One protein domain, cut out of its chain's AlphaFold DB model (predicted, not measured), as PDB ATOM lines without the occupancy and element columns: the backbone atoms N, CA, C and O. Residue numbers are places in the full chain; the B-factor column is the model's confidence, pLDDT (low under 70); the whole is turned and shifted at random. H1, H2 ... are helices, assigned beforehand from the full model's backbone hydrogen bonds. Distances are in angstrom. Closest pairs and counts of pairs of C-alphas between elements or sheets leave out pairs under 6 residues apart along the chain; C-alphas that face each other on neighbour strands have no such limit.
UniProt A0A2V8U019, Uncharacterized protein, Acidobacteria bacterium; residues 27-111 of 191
ATOM      1  N   ASP A  27     133.530 139.917 126.844       91.31
ATOM      2  CA  ASP A  27     132.904 140.854 127.770       91.31
ATOM      3  C   ASP A  27     131.530 140.354 128.230       91.31
ATOM      4  O   ASP A  27     130.983 139.391 127.697       91.31
ATOM      5  N   TYR A  28     130.938 141.061 129.192       88.50
ATOM      6  CA  TYR A  28     129.555 140.844 129.614       88.50
ATOM      7  C   TYR A  28     128.567 141.017 128.457       88.50
ATOM      8  O   TYR A  28     128.624 142.006 127.713       88.50
ATOM      9  N   VAL A  29     127.607 140.099 128.347       87.94
ATOM     10  CA  VAL A  29     126.648 140.052 127.237       87.94
ATOM     11  C   VAL A  29     125.209 140.138 127.763       87.94
ATOM     12  O   VAL A  29     124.880 139.569 128.798       87.94
ATOM     13  N   PHE A  30     124.354 140.871 127.037       85.12
ATOM     14  CA  PHE A  30     122.929 141.083 127.338       85.12
ATOM     15  C   PHE A  30     122.663 141.460 128.808       85.12
ATOM     16  O   PHE A  30     122.937 142.588 129.227       85.12
ATOM     17  N   ASP A  31     122.151 140.496 129.564       86.50
ATOM     18  CA  ASP A  31     121.615 140.616 130.912       86.50
ATOM     19  C   ASP A  31     122.702 140.736 131.985       86.50
ATOM     20  O   ASP A  31     122.446 141.254 133.072       86.50
ATOM     21  N   ASP A  32     123.940 140.343 131.678       86.94
ATOM     22  CA  ASP A  32     125.044 140.393 132.637       86.94
ATOM     23  C   ASP A  32     125.393 141.835 133.038       86.94
ATOM     24  O   ASP A  32     125.780 142.109 134.175       86.94
ATOM     25  N   LYS A  33     125.232 142.791 132.116       88.12
ATOM     26  CA  LYS A  33     125.522 144.211 132.363       88.12
ATOM     27  C   LYS A  33     124.569 144.830 133.394       88.12
ATOM     28  O   LYS A  33     125.074 145.344 134.400       88.12
ATOM     29  N   PRO A  34     123.234 144.802 133.198       87.44
ATOM     30  CA  PRO A  34     122.307 145.326 134.191       87.44
ATOM     31  C   PRO A  34     122.347 144.518 135.487       87.44
ATOM     32  O   PRO A  34     122.242 145.102 136.562       87.44
ATOM     33  N   LEU A  35     122.551 143.198 135.403       86.88
ATOM     34  CA  LEU A  35     122.517 142.337 136.574       86.88
ATOM     35  C   LEU A  35     123.766 142.468 137.446       86.88
ATOM     36  O   LEU A  35     123.610 142.527 138.653       86.88
ATOM     37  N   ILE A  36     124.978 142.518 136.883       87.06
ATOM     38  CA  ILE A  36     126.240 142.458 137.647       87.06
ATOM     39  C   ILE A  36     126.906 143.834 137.744       87.06
ATOM     40  O   ILE A  36     127.301 144.269 138.825       87.06
ATOM     41  N   VAL A  37     127.052 144.534 136.618       86.69
ATOM     42  CA  VAL A  37     127.872 145.757 136.548       86.69
ATOM     43  C   VAL A  37     127.124 146.965 137.108       86.69
ATOM     44  O   VAL A  37     127.692 147.744 137.884       86.69
ATOM     45  N   GLN A  38     125.860 147.118 136.710       86.25
ATOM     46  CA  GLN A  38     125.023 148.273 137.052       86.25
ATOM     47  C   GLN A  38     124.283 148.100 138.382       86.25
ATOM     48  O   GLN A  38     123.860 149.086 138.979       86.25
ATOM     49  N   ASN A  39     124.163 146.869 138.876       87.88
ATOM     50  CA  ASN A  39     123.435 146.595 140.101       87.88
ATOM     51  C   ASN A  39     124.272 146.938 141.345       87.88
ATOM     52  O   ASN A  39     125.221 146.235 141.701       87.88
ATOM     53  N   ALA A  40     123.904 148.024 142.027       86.00
ATOM     54  CA  ALA A  40     124.569 148.456 143.254       86.00
ATOM     55  C   ALA A  40     124.402 147.446 144.402       86.00
ATOM     56  O   ALA A  40     125.333 147.270 145.188       86.00
ATOM     57  N   PHE A  41     123.273 146.729 144.453       86.25
ATOM     58  CA  PHE A  41     122.973 145.769 145.516       86.25
ATOM     59  C   PHE A  41     124.027 144.661 145.603       86.25
ATOM     60  O   PHE A  41     124.458 144.299 146.691       86.25
ATOM     61  N   LEU A  42     124.509 144.155 144.464       85.94
ATOM     62  CA  LEU A  42     125.517 143.091 144.427       85.94
ATOM     63  C   LEU A  42     126.861 143.511 145.035       85.94
ATOM     64  O   LEU A  42     127.562 142.672 145.602       85.94
ATOM     65  N   LYS A  43     127.200 144.802 144.978       85.19
ATOM     66  CA  LYS A  43     128.467 145.341 145.499       85.19
ATOM     67  C   LYS A  43     128.452 145.532 147.020       85.19
ATOM     68  O   LYS A  43     129.515 145.704 147.619       85.19
ATOM     69  N   GLU A  44     127.278 145.470 147.650       85.94
ATOM     70  CA  GLU A  44     127.136 145.595 149.100       85.94
ATOM     71  C   GLU A  44     127.722 144.369 149.835       85.94
ATOM     72  O   GLU A  44     127.529 143.235 149.393       85.94
ATOM     73  N   PRO A  45     128.405 144.534 150.986       79.62
ATOM     74  CA  PRO A  45     129.055 143.420 151.692       79.62
ATOM     75  C   PRO A  45     128.101 142.311 152.162       79.62
ATOM     76  O   PRO A  45     128.487 141.148 152.243       79.62
ATOM     77  N   TRP A  46     126.861 142.669 152.482       80.94
ATOM     78  CA  TRP A  46     125.815 141.777 152.996       80.94
ATOM     79  C   TRP A  46     124.922 141.186 151.892       80.94
ATOM     80  O   TRP A  46     123.955 140.476 152.185       80.94
ATOM     81  N   SER A  47     125.222 141.474 150.623       81.50
ATOM     82  CA  SER A  47     124.415 141.044 149.482       81.50
ATOM     83  C   SER A  47     124.249 139.521 149.346       81.50
ATOM     84  O   SER A  47     123.132 139.113 149.020       81.50
ATOM     85  N   PRO A  48     125.227 138.641 149.684       83.75
ATOM     86  CA  PRO A  48     125.028 137.193 149.560       83.75
ATOM     87  C   PRO A  48     123.942 136.642 150.491       83.75
ATOM     88  O   PRO A  48     123.212 135.727 150.121       83.75
ATOM     89  N   LEU A  49     123.812 137.210 151.694       88.25
ATOM     90  CA  LEU A  49     122.787 136.817 152.664       88.25
ATOM     91  C   LEU A  49     121.439 137.460 152.326       88.25
ATOM     92  O   LEU A  49     120.400 136.806 152.372       88.25
ATOM     93  N   ARG A  50     121.449 138.735 151.917       88.31
ATOM     94  CA  ARG A  50     120.222 139.444 151.526       88.31
ATOM     95  C   ARG A  50     119.629 138.943 150.211       88.31
ATOM     96  O   ARG A  50     118.435 139.122 150.003       88.31
ATOM     97  N   ALA A  51     120.402 138.259 149.365       88.00
ATOM     98  CA  ALA A  51     119.912 137.640 148.134       88.00
ATOM     99  C   ALA A  51     118.720 136.691 148.363       88.00
ATOM    100  O   ALA A  51     117.871 136.563 147.488       88.00
ATOM    101  N   PHE A  52     118.609 136.065 149.541       89.69
ATOM    102  CA  PHE A  52     117.486 135.183 149.889       89.69
ATOM    103  C   PHE A  52     116.167 135.914 150.145       89.69
ATOM    104  O   PHE A  52     115.105 135.297 150.043       89.69
ATOM    105  N   HIS A  53     116.229 137.211 150.442       89.62
ATOM    106  CA  HIS A  53     115.075 138.060 150.736       89.62
ATOM    107  C   HIS A  53     114.606 138.884 149.533       89.62
ATOM    108  O   HIS A  53     113.631 139.625 149.643       89.62
ATOM    109  N   HIS A  54     115.293 138.775 148.397       87.06
ATOM    110  CA  HIS A  54     115.053 139.605 147.226       87.06
ATOM    111  C   HIS A  54     114.814 138.758 145.971       87.06
ATOM    112  O   HIS A  54     115.159 137.577 145.892       87.06
ATOM    113  N   GLU A  55     114.170 139.370 144.984       89.06
ATOM    114  CA  GLU A  55     113.945 138.773 143.670       89.06
ATOM    115  C   GLU A  55     115.213 138.806 142.803       89.06
ATOM    116  O   GLU A  55     116.138 139.576 143.053       89.06
ATOM    117  N   PHE A  56     115.252 137.989 141.748       87.25
ATOM    118  CA  PHE A  56     116.411 137.842 140.859       87.25
ATOM    119  C   PHE A  56     116.870 139.156 140.212       87.25
ATOM    120  O   PHE A  56     118.063 139.382 140.043       87.25
ATOM    121  N   TRP A  57     115.918 140.023 139.876       85.69
ATOM    122  CA  TRP A  57     116.157 141.291 139.190       85.69
ATOM    123  C   TRP A  57     116.172 142.494 140.137       85.69
ATOM    124  O   TRP A  57     116.095 143.637 139.684       85.69
ATOM    125  N   TYR A  58     116.289 142.255 141.446       84.00
ATOM    126  CA  TYR A  58     116.295 143.315 142.446       84.00
ATOM    127  C   TYR A  58     117.407 144.335 142.166       84.00
ATOM    128  O   TYR A  58     118.576 143.969 142.036       84.00
ATOM    129  N   GLY A  59     117.035 145.614 142.063       79.19
ATOM    130  CA  GLY A  59     117.950 146.696 141.680       79.19
ATOM    131  C   GLY A  59     118.055 146.949 140.170       79.19
ATOM    132  O   GLY A  59     118.901 147.736 139.753       79.19
ATOM    133  N   THR A  60     117.207 146.319 139.350       84.88
ATOM    134  CA  THR A  60     117.120 146.544 137.895       84.88
ATOM    135  C   THR A  60     115.688 146.900 137.465       84.88
ATOM    136  O   THR A  60     114.768 146.882 138.277       84.88
ATOM    137  N   ALA A  61     115.485 147.227 136.184       80.19
ATOM    138  CA  ALA A  61     114.177 147.604 135.632       80.19
ATOM    139  C   ALA A  61     113.290 146.409 135.209       80.19
ATOM    140  O   ALA A  61     112.224 146.613 134.628       80.19
ATOM    141  N   PHE A  62     113.727 145.168 135.448       82.62
ATOM    142  CA  PHE A  62     113.043 143.961 134.980       82.62
ATOM    143  C   PHE A  62     112.158 143.329 136.059       82.62
ATOM    144  O   PHE A  62     112.443 143.416 137.250       82.62
ATOM    145  N   VAL A  63     111.095 142.639 135.628       82.69
ATOM    146  CA  VAL A  63     110.192 141.907 136.529       82.69
ATOM    147  C   VAL A  63     110.913 140.692 137.108       82.69
ATOM    148  O   VAL A  63     111.395 139.831 136.366       82.69
ATOM    149  N   GLY A  64     110.985 140.620 138.436       81.94
ATOM    150  CA  GLY A  64     111.712 139.584 139.150       81.94
ATOM    151  C   GLY A  64     110.996 138.242 139.251       81.94
ATOM    152  O   GLY A  64     109.776 138.112 139.206       81.94
ATOM    153  N   TYR A  65     111.813 137.209 139.415       89.88
ATOM    154  CA  TYR A  65     111.420 135.861 139.812       89.88
ATOM    155  C   TYR A  65     112.440 135.351 140.836       89.88
ATOM    156  O   TYR A  65     113.500 135.946 141.008       89.88
ATOM    157  N   TYR A  66     112.143 134.285 141.576       92.31
ATOM    158  CA  TYR A  66     112.969 133.911 142.730       92.31
ATOM    159  C   TYR A  66     114.165 133.018 142.350       92.31
ATOM    160  O   TYR A  66     113.990 131.836 142.052       92.31
ATOM    161  N   ARG A  67     115.394 133.570 142.368       91.56
ATOM    162  CA  ARG A  67     116.673 132.843 142.152       91.56
ATOM    163  C   ARG A  67     117.788 133.335 143.088       91.56
ATOM    164  O   ARG A  67     118.812 133.844 142.624       91.56
ATOM    165  N   PRO A  68     117.624 133.155 144.407       90.06
ATOM    166  CA  PRO A  68     118.540 133.716 145.401       90.06
ATOM    167  C   PRO A  68     119.959 133.151 145.287       90.06
ATOM    168  O   PRO A  68     120.931 133.885 145.423       90.06
ATOM    169  N   LEU A  69     120.092 131.861 144.957       92.69
ATOM    170  CA  LEU A  69     121.391 131.193 144.840       92.69
ATOM    171  C   LEU A  69     122.262 131.795 143.736       92.69
ATOM    172  O   LEU A  69     123.480 131.850 143.881       92.69
ATOM    173  N   VAL A  70     121.651 132.259 142.644       90.75
ATOM    174  CA  VAL A  70     122.391 132.847 141.523       90.75
ATOM    175  C   VAL A  70     122.943 134.211 141.920       90.75
ATOM    176  O   VAL A  70     124.140 134.443 141.769       90.75
ATOM    177  N   ILE A  71     122.107 135.075 142.507       91.19
ATOM    178  CA  ILE A  71     122.554 136.388 142.997       91.19
ATOM    179  C   ILE A  71     123.625 136.216 144.075       91.19
ATOM    180  O   ILE A  71     124.664 136.866 144.006       91.19
ATOM    181  N   ALA A  72     123.411 135.317 145.040       91.56
ATOM    182  CA  ALA A  72     124.378 135.060 146.101       91.56
ATOM    183  C   ALA A  72     125.727 134.579 145.543       91.56
ATOM    184  O   ALA A  72     126.780 135.032 145.991       91.56
ATOM    185  N   SER A  73     125.702 133.711 144.526       91.56
ATOM    186  CA  SER A  73     126.916 133.235 143.854       91.56
ATOM    187  C   SER A  73     127.641 134.362 143.119       91.56
ATOM    188  O   SER A  73     128.861 134.461 143.217       91.56
ATOM    189  N   PHE A  74     126.918 135.244 142.420       91.25
ATOM    190  CA  PHE A  74     127.523 136.393 141.740       91.25
ATOM    191  C   PHE A  74     128.095 137.423 142.712       91.25
ATOM    192  O   PHE A  74     129.206 137.903 142.486       91.25
ATOM    193  N   ALA A  75     127.389 137.705 143.809       91.19
ATOM    194  CA  ALA A  75     127.867 138.564 144.887       91.19
ATOM    195  C   ALA A  75     129.188 138.047 145.466       91.19
ATOM    196  O   ALA A  75     130.153 138.796 145.614       91.19
ATOM    197  N   LEU A  76     129.237 136.748 145.768       92.69
ATOM    198  CA  LEU A  76     130.418 136.112 146.335       92.69
ATOM    199  C   LEU A  76     131.581 136.096 145.338       92.69
ATOM    200  O   LEU A  76     132.701 136.455 145.696       92.69
ATOM    201  N   ASN A  77     131.311 135.735 144.081       93.19
ATOM    202  CA  ASN A  77     132.322 135.674 143.031       93.19
ATOM    203  C   ASN A  77     132.961 137.049 142.780       93.19
ATOM    204  O   ASN A  77     134.179 137.202 142.884       93.19
ATOM    205  N   GLY A  78     132.128 138.074 142.565       89.62
ATOM    206  CA  GLY A  78     132.586 139.446 142.344       89.62
ATOM    207  C   GLY A  78     133.387 140.014 143.515       89.62
ATOM    208  O   GLY A  78     134.270 140.846 143.320       89.62
ATOM    209  N   ARG A  79     133.126 139.540 144.739       89.00
ATOM    210  CA  ARG A  79     133.811 140.008 145.946       89.00
ATOM    211  C   ARG A  79     135.127 139.288 146.233       89.00
ATOM    212  O   ARG A  79     136.034 139.923 146.759       89.00
ATOM    213  N   ILE A  80     135.238 138.000 145.902       91.38
ATOM    214  CA  ILE A  80     136.467 137.218 146.113       91.38
ATOM    215  C   ILE A  80     137.460 137.427 144.964       91.38
ATOM    216  O   ILE A  80     138.645 137.620 145.216       91.38
ATOM    217  N   LEU A  81     136.989 137.378 143.715       90.69
ATOM    218  CA  LEU A  81     137.847 137.400 142.524       90.69
ATOM    219  C   LEU A  81     137.846 138.754 141.801       90.69
ATOM    220  O   LEU A  81     138.772 139.050 141.049       90.69
ATOM    221  N   GLY A  82     136.844 139.598 142.054       89.25
ATOM    222  CA  GLY A  82     136.695 140.918 141.444       89.25
ATOM    223  C   GLY A  82     135.572 140.988 140.404       89.25
ATOM    224  O   GLY A  82     135.043 139.984 139.938       89.25
ATOM    225  N   TRP A  83     135.219 142.211 140.002       88.50
ATOM    226  CA  TRP A  83     134.073 142.507 139.124       88.50
ATOM    227  C   TRP A  83     134.401 142.489 137.620       88.50
ATOM    228  O   TRP A  83     133.725 143.144 136.829       88.50
ATOM    229  N   GLY A  84     135.473 141.800 137.225       89.19
ATOM    230  CA  GLY A  84     135.896 141.693 135.826       89.19
ATOM    231  C   GLY A  84     135.253 140.488 135.126       89.19
ATOM    232  O   GLY A  84     135.188 139.422 135.742       89.19
ATOM    233  N   PRO A  85     134.848 140.594 133.844       90.06
ATOM    234  CA  PRO A  85     134.149 139.516 133.129       90.06
ATOM    235  C   PRO A  85     134.965 138.220 133.079       90.06
ATOM    236  O   PRO A  85     134.430 137.137 133.322       90.06
ATOM    237  N   GLY A  86     136.285 138.330 132.895       91.06
ATOM    238  CA  GLY A  86     137.194 137.184 132.872       91.06
ATOM    239  C   GLY A  86     137.127 136.306 134.127       91.06
ATOM    240  O   GLY A  86     137.190 135.086 134.008       91.06
ATOM    241  N   TRP A  87     136.920 136.879 135.319       91.81
ATOM    242  CA  TRP A  87     136.813 136.104 136.564       91.81
ATOM    243  C   TRP A  87     135.508 135.313 136.651       91.81
ATOM    244  O   TRP A  87     135.506 134.154 137.069       91.81
ATOM    245  N   PHE A  88     134.399 135.896 136.192       91.12
ATOM    246  CA  PHE A  88     133.122 135.188 136.111       91.12
ATOM    247  C   PHE A  88     133.184 134.051 135.092       91.12
ATOM    248  O   PHE A  88     132.744 132.937 135.385       91.12
ATOM    249  N   HIS A  89     133.793 134.294 133.929       92.38
ATOM    250  CA  HIS A  89     134.011 133.253 132.930       92.38
ATOM    251  C   HIS A  89     134.938 132.153 133.455       92.38
ATOM    252  O   HIS A  89     134.623 130.978 133.285       92.38
ATOM    253  N   LEU A  90     136.009 132.495 134.176       92.75
ATOM    254  CA  LEU A  90     136.921 131.517 134.770       92.75
ATOM    255  C   LEU A  90     136.198 130.562 135.721       92.75
ATOM    256  O   LEU A  90     136.343 129.349 135.589       92.75
ATOM    257  N   VAL A  91     135.381 131.087 136.636       93.44
ATOM    258  CA  VAL A  91     134.592 130.253 137.553       93.44
ATOM    259  C   VAL A  91     133.645 129.335 136.783       93.44
ATOM    260  O   VAL A  91     133.563 128.147 137.093       93.44
ATOM    261  N   ASN A  92     132.991 129.836 135.732       93.06
ATOM    262  CA  ASN A  92     132.119 129.015 134.892       93.06
ATOM    263  C   ASN A  92     132.889 127.899 134.167       93.06
ATOM    264  O   ASN A  92     132.416 126.764 134.134       93.06
ATOM    265  N   VAL A  93     134.083 128.184 133.636       93.75
ATOM    266  CA  VAL A  93     134.947 127.180 132.993       93.75
ATOM    267  C   VAL A  93     135.400 126.122 133.996       93.75
ATOM    268  O   VAL A  93     135.352 124.929 133.690       93.75
ATOM    269  N   LEU A  94     135.785 126.525 135.210       93.44
ATOM    270  CA  LEU A  94     136.176 125.600 136.274       93.44
ATOM    271  C   LEU A  94     135.012 124.697 136.690       93.44
ATOM    272  O   LEU A  94     135.179 123.480 136.751       93.44
ATOM    273  N   LEU A  95     133.823 125.265 136.911       93.62
ATOM    274  CA  LEU A  95     132.618 124.501 137.238       93.62
ATOM    275  C   LEU A  95     132.227 123.547 136.103       93.62
ATOM    276  O   LEU A  95     131.878 122.397 136.359       93.62
ATOM    277  N   HIS A  96     132.320 123.989 134.848       93.75
ATOM    278  CA  HIS A  96     132.038 123.141 133.691       93.75
ATOM    279  C   HIS A  96     133.021 121.969 133.596       93.75
ATOM    280  O   HIS A  96     132.609 120.820 133.436       93.75
ATOM    281  N   THR A  97     134.312 122.249 133.771       92.94
ATOM    282  CA  THR A  97     135.375 121.237 133.765       92.94
ATOM    283  C   THR A  97     135.184 120.239 134.908       92.94
ATOM    284  O   THR A  97     135.242 119.029 134.688       92.94
ATOM    285  N   ALA A  98     134.874 120.722 136.115       94.31
ATOM    286  CA  ALA A  98     134.583 119.880 137.272       94.31
ATOM    287  C   ALA A  98     133.364 118.978 137.030       94.31
ATOM    288  O   ALA A  98     133.437 117.776 137.276       94.31
ATOM    289  N   ASN A  99     132.278 119.522 136.473       94.94
ATOM    290  CA  ASN A  99     131.081 118.753 136.133       94.94
ATOM    291  C   ASN A  99     131.357 117.688 135.064       94.94
ATOM    292  O   ASN A  99     130.883 116.562 135.196       94.94
ATOM    293  N   ALA A 100     132.149 118.002 134.034       92.81
ATOM    294  CA  ALA A 100     132.534 117.040 133.001       92.81
ATOM    295  C   ALA A 100     133.352 115.874 133.583       92.81
ATOM    296  O   ALA A 100     133.091 114.706 133.281       92.81
ATOM    297  N   VAL A 101     134.301 116.175 134.475       92.06
ATOM    298  CA  VAL A 101     135.102 115.161 135.177       92.06
ATOM    299  C   VAL A 101     134.242 114.342 136.140       92.06
ATOM    300  O   VAL A 101     134.354 113.117 136.153       92.06
ATOM    301  N   MET A 102     133.353 114.978 136.910       91.75
ATOM    302  CA  MET A 102     132.416 114.289 137.806       91.75
ATOM    303  C   MET A 102     131.462 113.375 137.039       91.75
ATOM    304  O   MET A 102     131.197 112.265 137.492       91.75
ATOM    305  N   LEU A 103     130.983 113.799 135.869       92.00
ATOM    306  CA  LEU A 103     130.152 112.971 135.002       92.00
ATOM    307  C   LEU A 103     130.920 111.733 134.533       92.00
ATOM    308  O   LEU A 103     130.409 110.623 134.658       92.00
ATOM    309  N   LEU A 104     132.159 111.900 134.057       89.38
ATOM    310  CA  LEU A 104     133.012 110.772 133.676       89.38
ATOM    311  C   LEU A 104     133.257 109.835 134.869       89.38
ATOM    312  O   LEU A 104     133.126 108.620 134.734       89.38
ATOM    313  N   ALA A 105     133.560 110.387 136.044       88.25
ATOM    314  CA  ALA A 105     133.777 109.609 137.262       88.25
ATOM    315  C   ALA A 105     132.517 108.837 137.667       88.25
ATOM    316  O   ALA A 105     132.603 107.656 138.001       88.25
ATOM    317  N   GLY A 106     131.347 109.468 137.568       88.69
ATOM    318  CA  GLY A 106     130.050 108.839 137.780       88.69
ATOM    319  C   GLY A 106     129.803 107.697 136.800       88.69
ATOM    320  O   GLY A 106     129.472 106.600 137.228       88.69
ATOM    321  N   VAL A 107     130.042 107.897 135.502       87.81
ATOM    322  CA  VAL A 107     129.874 106.855 134.472       87.81
ATOM    323  C   VAL A 107     130.809 105.667 134.711       87.81
ATOM    324  O   VAL A 107     130.375 104.516 134.644       87.81
ATOM    325  N   VAL A 108     132.078 105.926 135.032       85.38
ATOM    326  CA  VAL A 108     133.070 104.879 135.321       85.38
ATOM    327  C   VAL A 108     132.725 104.142 136.616       85.38
ATOM    328  O   VAL A 108     132.856 102.919 136.682       85.38
ATOM    329  N   ARG A 109     132.254 104.853 137.651       82.69
ATOM    330  CA  ARG A 109     131.933 104.264 138.959       82.69
ATOM    331  C   ARG A 109     130.602 103.522 138.973       82.69
ATOM    332  O   ARG A 109     130.508 102.478 139.611       82.69
ATOM    333  N   CYS A 110     129.602 104.033 138.264       81.50
ATOM    334  CA  CYS A 110     128.306 103.389 138.074       81.50
ATOM    335  C   CYS A 110     128.350 102.273 137.025       81.50
ATOM    336  O   CYS A 110     127.295 101.720 136.728       81.50
ATOM    337  N   GLY A 111     129.541 101.953 136.496       65.88
ATOM    338  CA  GLY A 111     129.860 100.708 135.808       65.88
ATOM    339  C   GLY A 111     128.785 100.275 134.826       65.88
ATOM    340  O   GLY A 111     127.949  99.450 135.166       65.88
TER     341      GLY A 111
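Overview. This is residues 27 to 111 of the 191 residues of an uncharacterized protein of Acidobacteria bacterium (UniProt A0A2V8U019). A small compact head with one long straight helical arm: in the head, the short helices H2 and H3 pack on H4, with H1 near H2 and H4, and H5 meets H4 near the end of H4 to make a corner, its residues 92 to 109 sticking out together with residues 110 and 111. A loop of residues 54 to 67 joins H3 to H4 and belongs to the head. The printed part has 85 residues with five named helices, in the order H1, H2, H3, H4, H5, and no named strand, and its class is all helix. The whole is loose, with a radius of gyration of the C-alphas of 15.3 A, and elongated, spanning 49 by 26 by 24 A, the arm making the length.

Along the chain. The printed part begins at Asp 27. H1 is residues 32 to 37, with C-alpha 32 at (125.044, 140.393, 132.637). H2 is residues 40 to 43, and H3 is residues 47 to 53, 9.9 A from first to last C-alpha. H4 is residues 68 to 80, 18.3 A long, beginning with C-alpha 68 at (118.540, 133.716, 145.401). H5 is residues 85 to 109, 35.8 A long, and ends with C-alpha 109 at (131.933, 104.264, 138.959).

Arrangement. H4 is the hub, touching three other helices. H3 and H4 form a helical hairpin: they touch, closest at the C-alphas of Pro 48 and Ala 72, 4.1 A apart, at a shallow tilt of 9 degrees, opposite ways. H2 touches H4, the C-alphas of Leu 42 and Ala 75 being the closest at 5.1 A. H1 is close to H4 but not clearly touching, with the closest C-alphas, of Ile 36 and Phe 74, 7.4 A apart. H5 touches H4 with residues 87 to 88 alone, against residues 77 to 78 of H4; the closest C-alphas, of Asn 77 and Phe 88, are 7.0 A apart, and the two stand at a steep tilt of 62 degrees, opposite ways. H5 is apart from H1, H2 and H3. Every O i to N i+4 pair is within hydrogen-bond range in H1, H4 and H5; in H3 it is 1 of 3, beside 3 of 4 O i to N i+3 pairs, and H2 is too short for an O i to N i+4 pair.

Size, cuts and confidence. Residues 92 to 111 stand free; the body without them has 65 residues, spans 27 by 24 by 17 A and has a radius of gyration of 10.9 A. The two C-alphas farthest apart are those of Ala 61 and Gly 111, 49.4 A. The printed part has no cut. The link from H3 to H4, 14 residues, is long, and the other links are tight. The mean pLDDT of the printed part is 88.3, and residue 111 is under 70.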